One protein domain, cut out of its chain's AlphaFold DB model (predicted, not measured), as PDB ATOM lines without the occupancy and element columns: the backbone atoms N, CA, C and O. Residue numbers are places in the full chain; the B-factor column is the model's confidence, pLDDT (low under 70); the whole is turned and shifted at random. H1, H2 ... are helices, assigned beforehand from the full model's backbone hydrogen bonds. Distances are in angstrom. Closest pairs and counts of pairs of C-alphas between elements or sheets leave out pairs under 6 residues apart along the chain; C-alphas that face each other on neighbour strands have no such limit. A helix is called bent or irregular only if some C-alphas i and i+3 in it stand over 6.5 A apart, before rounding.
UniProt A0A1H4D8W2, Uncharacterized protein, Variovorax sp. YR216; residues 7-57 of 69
ATOM      1  N   ASP A   7      -7.743 -39.054  12.646       91.44
ATOM      2  CA  ASP A   7      -8.997 -39.592  13.194       91.44
ATOM      3  C   ASP A   7      -8.771 -40.437  14.461       91.44
ATOM      4  O   ASP A   7      -9.490 -40.282  15.445       91.44
ATOM      5  N   ALA A   8      -7.723 -41.267  14.497       91.31
ATOM      6  CA  ALA A   8      -7.402 -42.027  15.701       91.31
ATOM      7  C   ALA A   8      -6.978 -41.114  16.864       91.31
ATOM      8  O   ALA A   8      -7.334 -41.388  18.008       91.31
ATOM      9  N   ARG A   9      -6.247 -40.022  16.592       89.44
ATOM     10  CA  ARG A   9      -5.883 -39.036  17.626       89.44
ATOM     11  C   ARG A   9      -7.107 -38.326  18.182       89.44
ATOM     12  O   ARG A   9      -7.201 -38.196  19.395       89.44
ATOM     13  N   ASP A  10      -8.018 -37.895  17.317       93.12
ATOM     14  CA  ASP A  10      -9.242 -37.200  17.719       93.12
ATOM     15  C   ASP A  10     -10.114 -38.081  18.626       93.12
ATOM     16  O   ASP A  10     -10.498 -37.672  19.721       93.12
ATOM     17  N   ARG A  11     -10.305 -39.351  18.245       93.94
ATOM     18  CA  ARG A  11     -11.031 -40.328  19.071       93.94
ATOM     19  C   ARG A  11     -10.363 -40.558  20.421       93.94
ATOM     20  O   ARG A  11     -11.035 -40.522  21.443       93.94
ATOM     21  N   VAL A  12      -9.045 -40.772  20.440       93.50
ATOM     22  CA  VAL A  12      -8.300 -40.959  21.698       93.50
ATOM     23  C   VAL A  12      -8.394 -39.710  22.576       93.50
ATOM     24  O   VAL A  12      -8.572 -39.832  23.783       93.50
ATOM     25  N   TYR A  13      -8.336 -38.517  21.984       91.06
ATOM     26  CA  TYR A  13      -8.501 -37.263  22.712       91.06
ATOM     27  C   TYR A  13      -9.898 -37.138  23.340       91.06
ATOM     28  O   TYR A  13     -10.006 -36.800  24.519       91.06
ATOM     29  N   ALA A  14     -10.957 -37.465  22.593       95.19
ATOM     30  CA  ALA A  14     -12.326 -37.467  23.105       95.19
ATOM     31  C   ALA A  14     -12.498 -38.440  24.286       95.19
ATOM     32  O   ALA A  14     -13.080 -38.076  25.310       95.19
ATOM     33  N   GLU A  15     -11.925 -39.641  24.186       95.69
ATOM     34  CA  GLU A  15     -11.945 -40.630  25.269       95.69
ATOM     35  C   GLU A  15     -11.150 -40.153  26.496       95.69
ATOM     36  O   GLU A  15     -11.611 -40.314  27.626       95.69
ATOM     37  N   CYS A  16      -9.997 -39.500  26.305       94.00
ATOM     38  CA  CYS A  16      -9.249 -38.885  27.402       94.00
ATOM     39  C   CYS A  16     -10.074 -37.803  28.118       94.00
ATOM     40  O   CYS A  16     -10.163 -37.823  29.345       94.00
ATOM     41  N   ALA A  17     -10.706 -36.890  27.375       94.19
ATOM     42  CA  ALA A  17     -11.535 -35.823  27.945       94.19
ATOM     43  C   ALA A  17     -12.726 -36.379  28.737       94.19
ATOM     44  O   ALA A  17     -13.059 -35.893  29.823       94.19
ATOM     45  N   ARG A  18     -13.342 -37.443  28.216       95.06
ATOM     46  CA  ARG A  18     -14.411 -38.162  28.899       95.06
ATOM     47  C   ARG A  18     -13.912 -38.804  30.196       95.06
ATOM     48  O   ARG A  18     -14.508 -38.579  31.244       95.06
ATOM     49  N   ALA A  19     -12.795 -39.528  30.155       95.06
ATOM     50  CA  ALA A  19     -12.230 -40.182  31.334       95.06
ATOM     51  C   ALA A  19     -11.820 -39.182  32.432       95.06
ATOM     52  O   ALA A  19     -12.050 -39.437  33.612       95.06
ATOM     53  N   ILE A  20     -11.274 -38.022  32.050       93.75
ATOM     54  CA  ILE A  20     -10.976 -36.914  32.972       93.75
ATOM     55  C   ILE A  20     -12.262 -36.411  33.639       93.75
ATOM     56  O   ILE A  20     -12.327 -36.287  34.863       93.75
ATOM     57  N   SER A  21     -13.317 -36.203  32.847       94.31
ATOM     58  CA  SER A  21     -14.624 -35.774  33.355       94.31
ATOM     59  C   SER A  21     -15.230 -36.799  34.326       94.31
ATOM     60  O   SER A  21     -15.787 -36.421  35.353       94.31
ATOM     61  N   GLU A  22     -15.083 -38.098  34.044       95.19
ATOM     62  CA  GLU A  22     -15.531 -39.195  34.916       95.19
ATOM     63  C   GLU A  22     -14.702 -39.305  36.211       95.19
ATOM     64  O   GLU A  22     -15.230 -39.658  37.272       95.19
ATOM     65  N   ALA A  23     -13.406 -38.979  36.165       94.19
ATOM     66  CA  ALA A  23     -12.572 -38.885  37.361       94.19
ATOM     67  C   ALA A  23     -13.034 -37.732  38.273       94.19
ATOM     68  O   ALA A  23     -13.066 -37.890  39.499       94.19
ATOM     69  N   GLY A  24     -13.467 -36.617  37.684       93.12
ATOM     70  CA  GLY A  24     -13.911 -35.427  38.403       93.12
ATOM     71  C   GLY A  24     -12.749 -34.630  39.004       93.12
ATOM     72  O   GLY A  24     -11.656 -35.150  39.231       93.12
ATOM     73  N   THR A  25     -12.999 -33.352  39.292       90.75
ATOM     74  CA  THR A  25     -11.970 -32.352  39.634       90.75
ATOM     75  C   THR A  25     -11.090 -32.750  40.822       90.75
ATOM     76  O   THR A  25      -9.888 -32.514  40.805       90.75
ATOM     77  N   GLU A  26     -11.651 -33.408  41.840       93.06
ATOM     78  CA  GLU A  26     -10.902 -33.824  43.036       93.06
ATOM     79  C   GLU A  26      -9.856 -34.911  42.750       93.06
ATOM     80  O   GLU A  26      -8.849 -35.013  43.451       93.06
ATOM     81  N   ARG A  27     -10.089 -35.746  41.728       93.25
ATOM     82  CA  ARG A  27      -9.235 -36.897  41.390       93.25
ATOM     83  C   ARG A  27      -8.527 -36.739  40.051       93.25
ATOM     84  O   ARG A  27      -7.746 -37.617  39.692       93.25
ATOM     85  N   GLU A  28      -8.767 -35.646  39.335       94.19
ATOM     86  CA  GLU A  28      -8.204 -35.377  38.012       94.19
ATOM     87  C   GLU A  28      -6.676 -35.487  38.017       94.19
ATOM     88  O   GLU A  28      -6.116 -36.283  37.264       94.19
ATOM     89  N   SER A  29      -5.996 -34.789  38.931       93.00
ATOM     90  CA  SER A  29      -4.531 -34.833  39.034       93.00
ATOM     91  C   SER A  29      -4.000 -36.244  39.297       93.00
ATOM     92  O   SER A  29      -2.993 -36.651  38.719       93.00
ATOM     93  N   LEU A  30      -4.693 -37.021  40.138       95.25
ATOM     94  CA  LEU A  30      -4.321 -38.407  40.433       95.25
ATOM     95  C   LEU A  30      -4.535 -39.315  39.216       95.25
ATOM     96  O   LEU A  30      -3.694 -40.163  38.919       95.25
ATOM     97  N   PHE A  31      -5.650 -39.138  38.508       95.38
ATOM     98  CA  PHE A  31      -5.953 -39.860  37.279       95.38
ATOM     99  C   PHE A  31      -4.904 -39.576  36.199       95.38
ATOM    100  O   PHE A  31      -4.351 -40.519  35.636       95.38
ATOM    101  N   LEU A  32      -4.577 -38.302  35.963       94.25
ATOM    102  CA  LEU A  32      -3.580 -37.888  34.976       94.25
ATOM    103  C   LEU A  32      -2.185 -38.421  35.316       94.25
ATOM    104  O   LEU A  32      -1.516 -38.969  34.442       94.25
ATOM    105  N   ALA A  33      -1.770 -38.342  36.585       95.25
ATOM    106  CA  ALA A  33      -0.495 -38.900  37.032       95.25
ATOM    107  C   ALA A  33      -0.426 -40.421  36.806       95.25
ATOM    108  O   ALA A  33       0.580 -40.936  36.314       95.25
ATOM    109  N   ARG A  34      -1.512 -41.146  37.108       95.88
ATOM    110  CA  ARG A  34      -1.598 -42.594  36.875       95.88
ATOM    111  C   ARG A  34      -1.600 -42.943  35.387       95.88
ATOM    112  O   ARG A  34      -0.926 -43.890  34.993       95.88
ATOM    113  N   LEU A  35      -2.342 -42.200  34.569       94.69
ATOM    114  CA  LEU A  35      -2.380 -42.387  33.118       94.69
ATOM    115  C   LEU A  35      -0.992 -42.173  32.502       94.69
ATOM    116  O   LEU A  35      -0.545 -42.999  31.711       94.69
ATOM    117  N   ALA A  36      -0.288 -41.111  32.905       94.06
ATOM    118  CA  ALA A  36       1.073 -40.838  32.455       94.06
ATOM    119  C   ALA A  36       2.042 -41.966  32.841       94.06
ATOM    120  O   ALA A  36       2.815 -42.412  31.998       94.06
ATOM    121  N   LEU A  37       1.960 -42.474  34.077       93.25
ATOM    122  CA  LEU A  37       2.801 -43.584  34.531       93.25
ATOM    123  C   LEU A  37       2.598 -44.844  33.677       93.25
ATOM    124  O   LEU A  37       3.576 -45.404  33.191       93.25
ATOM    125  N   LEU A  38       1.344 -45.235  33.430       94.81
ATOM    126  CA  LEU A  38       1.025 -46.390  32.582       94.81
ATOM    127  C   LEU A  38       1.573 -46.218  31.159       94.81
ATOM    128  O   LEU A  38       2.081 -47.166  30.571       94.81
ATOM    129  N   LEU A  39       1.502 -45.011  30.593       91.44
ATOM    130  CA  LEU A  39       2.067 -44.730  29.270       91.44
ATOM    131  C   LEU A  39       3.601 -44.789  29.275       91.44
ATOM    132  O   LEU A  39       4.188 -45.307  28.329       91.44
ATOM    133  N   PHE A  40       4.256 -44.300  30.330       91.81
ATOM    134  CA  PHE A  40       5.711 -44.373  30.474       91.81
ATOM    135  C   PHE A  40       6.224 -45.806  30.609       91.81
ATOM    136  O   PHE A  40       7.268 -46.120  30.036       91.81
ATOM    137  N   GLU A  41       5.478 -46.696  31.267       92.44
ATOM    138  CA  GLU A  41       5.792 -48.132  31.284       92.44
ATOM    139  C   GLU A  41       5.788 -48.729  29.869       92.44
ATOM    140  O   GLU A  41       6.675 -49.509  29.526       92.44
ATOM    141  N   GLN A  42       4.860 -48.295  29.008       91.31
ATOM    142  CA  GLN A  42       4.823 -48.726  27.604       91.31
ATOM    143  C   GLN A  42       5.966 -48.133  26.763       91.31
ATOM    144  O   GLN A  42       6.363 -48.737  25.766       91.31
ATOM    145  N   VAL A  43       6.486 -46.956  27.131       91.81
ATOM    146  CA  VAL A  43       7.655 -46.339  26.475       91.81
ATOM    147  C   VAL A  43       8.948 -47.058  26.872       91.81
ATOM    148  O   VAL A  43       9.809 -47.254  26.015       91.81
ATOM    149  N   GLY A  44       9.082 -47.453  28.143       90.38
ATOM    150  CA  GLY A  44      10.201 -48.251  28.655       90.38
ATOM    151  C   GLY A  44      11.571 -47.556  28.645       90.38
ATOM    152  O   GLY A  44      12.589 -48.222  28.806       90.38
ATOM    153  N   ASP A  45      11.613 -46.237  28.439       92.38
ATOM    154  CA  ASP A  45      12.842 -45.445  28.308       92.38
ATOM    155  C   ASP A  45      12.737 -44.175  29.163       92.38
ATOM    156  O   ASP A  45      11.964 -43.261  28.871       92.38
ATOM    157  N   GLU A  46      13.525 -44.137  30.238       91.00
ATOM    158  CA  GLU A  46      13.502 -43.068  31.236       91.00
ATOM    159  C   GLU A  46      13.880 -41.696  30.656       91.00
ATOM    160  O   GLU A  46      13.245 -40.692  30.986       91.00
ATOM    161  N   GLU A  47      14.870 -41.641  29.762       93.31
ATOM    162  CA  GLU A  47      15.313 -40.392  29.133       93.31
ATOM    163  C   GLU A  47      14.228 -39.835  28.212       93.31
ATOM    164  O   GLU A  47      13.942 -38.634  28.226       93.31
ATOM    165  N   ARG A  48      13.550 -40.709  27.457       90.94
ATOM    166  CA  ARG A  48      12.400 -40.306  26.636       90.94
ATOM    167  C   ARG A  48      11.237 -39.806  27.483       90.94
ATOM    168  O   ARG A  48      10.620 -38.807  27.115       90.94
ATOM    169  N   CYS A  49      10.959 -40.447  28.616       92.81
ATOM    170  CA  CYS A  49       9.925 -39.993  29.545       92.81
ATOM    171  C   CYS A  49      10.268 -38.614  30.131       92.81
ATOM    172  O   CYS A  49       9.422 -37.717  30.118       92.81
ATOM    173  N   ARG A  50      11.520 -38.394  30.561       92.31
ATOM    174  CA  ARG A  50      11.996 -37.081  31.030       92.31
ATOM    175  C   ARG A  50      11.884 -36.003  29.951       92.31
ATOM    176  O   ARG A  50      11.393 -34.910  30.230       92.31
ATOM    177  N   ALA A  51      12.277 -36.311  28.716       92.56
ATOM    178  CA  ALA A  51      12.173 -35.381  27.595       92.56
ATOM    179  C   ALA A  51      10.714 -35.027  27.255       92.56
ATOM    180  O   ALA A  51      10.426 -33.882  26.906       92.56
ATOM    181  N   ALA A  52       9.790 -35.986  27.363       90.88
ATOM    182  CA  ALA A  52       8.363 -35.747  27.159       90.88
ATOM    183  C   ALA A  52       7.769 -34.847  28.255       90.88
ATOM    184  O   ALA A  52       7.001 -33.938  27.944       90.88
ATOM    185  N   LEU A  53       8.163 -35.045  29.519       91.50
ATOM    186  CA  LEU A  53       7.753 -34.178  30.629       91.50
ATOM    187  C   LEU A  53       8.234 -32.736  30.430       91.50
ATOM    188  O   LEU A  53       7.448 -31.807  30.588       91.50
ATOM    189  N   ALA A  54       9.496 -32.546  30.039       92.44
ATOM    190  CA  ALA A  54      10.040 -31.216  29.773       92.44
ATOM    191  C   ALA A  54       9.285 -30.501  28.638       92.44
ATOM    192  O   ALA A  54       8.921 -29.339  28.784       92.44
ATOM    193  N   GLN A  55       8.984 -31.209  27.543       90.06
ATOM    194  CA  GLN A  55       8.188 -30.667  26.434       90.06
ATOM    195  C   GLN A  55       6.758 -30.310  26.857       90.06
ATOM    196  O   GLN A  55       6.237 -29.276  26.448       90.06
ATOM    197  N   ALA A  56       6.122 -31.147  27.679       88.50
ATOM    198  CA  ALA A  56       4.782 -30.869  28.184       88.50
ATOM    199  C   ALA A  56       4.757 -29.624  29.083       88.50
ATOM    200  O   ALA A  56       3.812 -28.846  29.004       88.50
ATOM    201  N   LEU A  57       5.795 -29.419  29.904       87.62
ATOM    202  CA  LEU A  57       5.930 -28.239  30.761       87.62
ATOM    203  C   LEU A  57       6.196 -26.954  29.965       87.62
ATOM    204  O   LEU A  57       5.627 -25.922  30.302       87.62
TER     205      LEU A  57
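What this domain is: This is residues 7 to 57 of the 69 residues of an uncharacterized protein of Variovorax sp. YR216 (UniProt A0A1H4D8W2). Three helices are joined end to end in an open zigzag: H1, the longest, and H2 make a V, meeting at the end of H1 and the beginning of H2, and at the far end of H2 the backbone folds back into H3. The free half of H1, residues 7 to 15, sticks out as an arm, and H1 and H3 do not come together, which leaves the arrangement without a common core. The printed part has 51 residues, with three named helices in the order H1, H2, H3 and no named strand, and its class is all helix. It is loose, with a radius of gyration of the C-alphas of 12.3 A and spans of 31 by 30 by 20 A.

Where its parts are: H1 is residues 7 to 23, 24.4 A from first to last C-alpha, and begins with C-alpha 7 at (-8.997, -39.592, 13.194). H2 is residues 28 to 43, 22.5 A long, with C-alpha 28 at (-8.204, -35.377, 38.012). H3 is residues 46 to 57, 16.7 A long, and ends with C-alpha 57 at (5.930, -28.239, 30.761). No helix is bent or irregular.

How they stand to each other: H1 and H2 touch and form a helical hairpin. The closest C-alphas of the two are those of Ile 20 and Glu 28, 6.0 A apart. Their lines stand at a steep tilt of 42 degrees and they run opposite ways, with centres 14.2 A apart. H1 touches H2 with residues 20 to 23 alone, and H2 touches H1 with residues 28 to 32 alone. H2 and H3 touch only at the corner by their link, and only just, with 3 pairs of C-alphas within 8 A. The closest C-alphas there are those of Phe 40 and Cys 49, 6.1 A apart. These two helices also run opposite ways, at a steep tilt of 38 degrees, with centres 12.9 A apart. H1 and H3 are apart. In H1, H2 and H3 every O i to N i+4 pair is within hydrogen-bond range.

The domain as a whole: The two C-alphas farthest apart are those of Glu 22 and Glu 47, at 31.4 A. The C-alphas of Asp 7 and Leu 57, the first and last printed residues, are 25.7 A apart. Residues 7 to 15 of H1 and residues 42 to 47 stand free, and the body without them spans 29 by 20 by 15 A. The links from H1 to H2, four residues, and from H2 to H3, two residues, are both tight. The printed part has no cut. The mean pLDDT of the printed part is 92.9, and no printed residue is under 70.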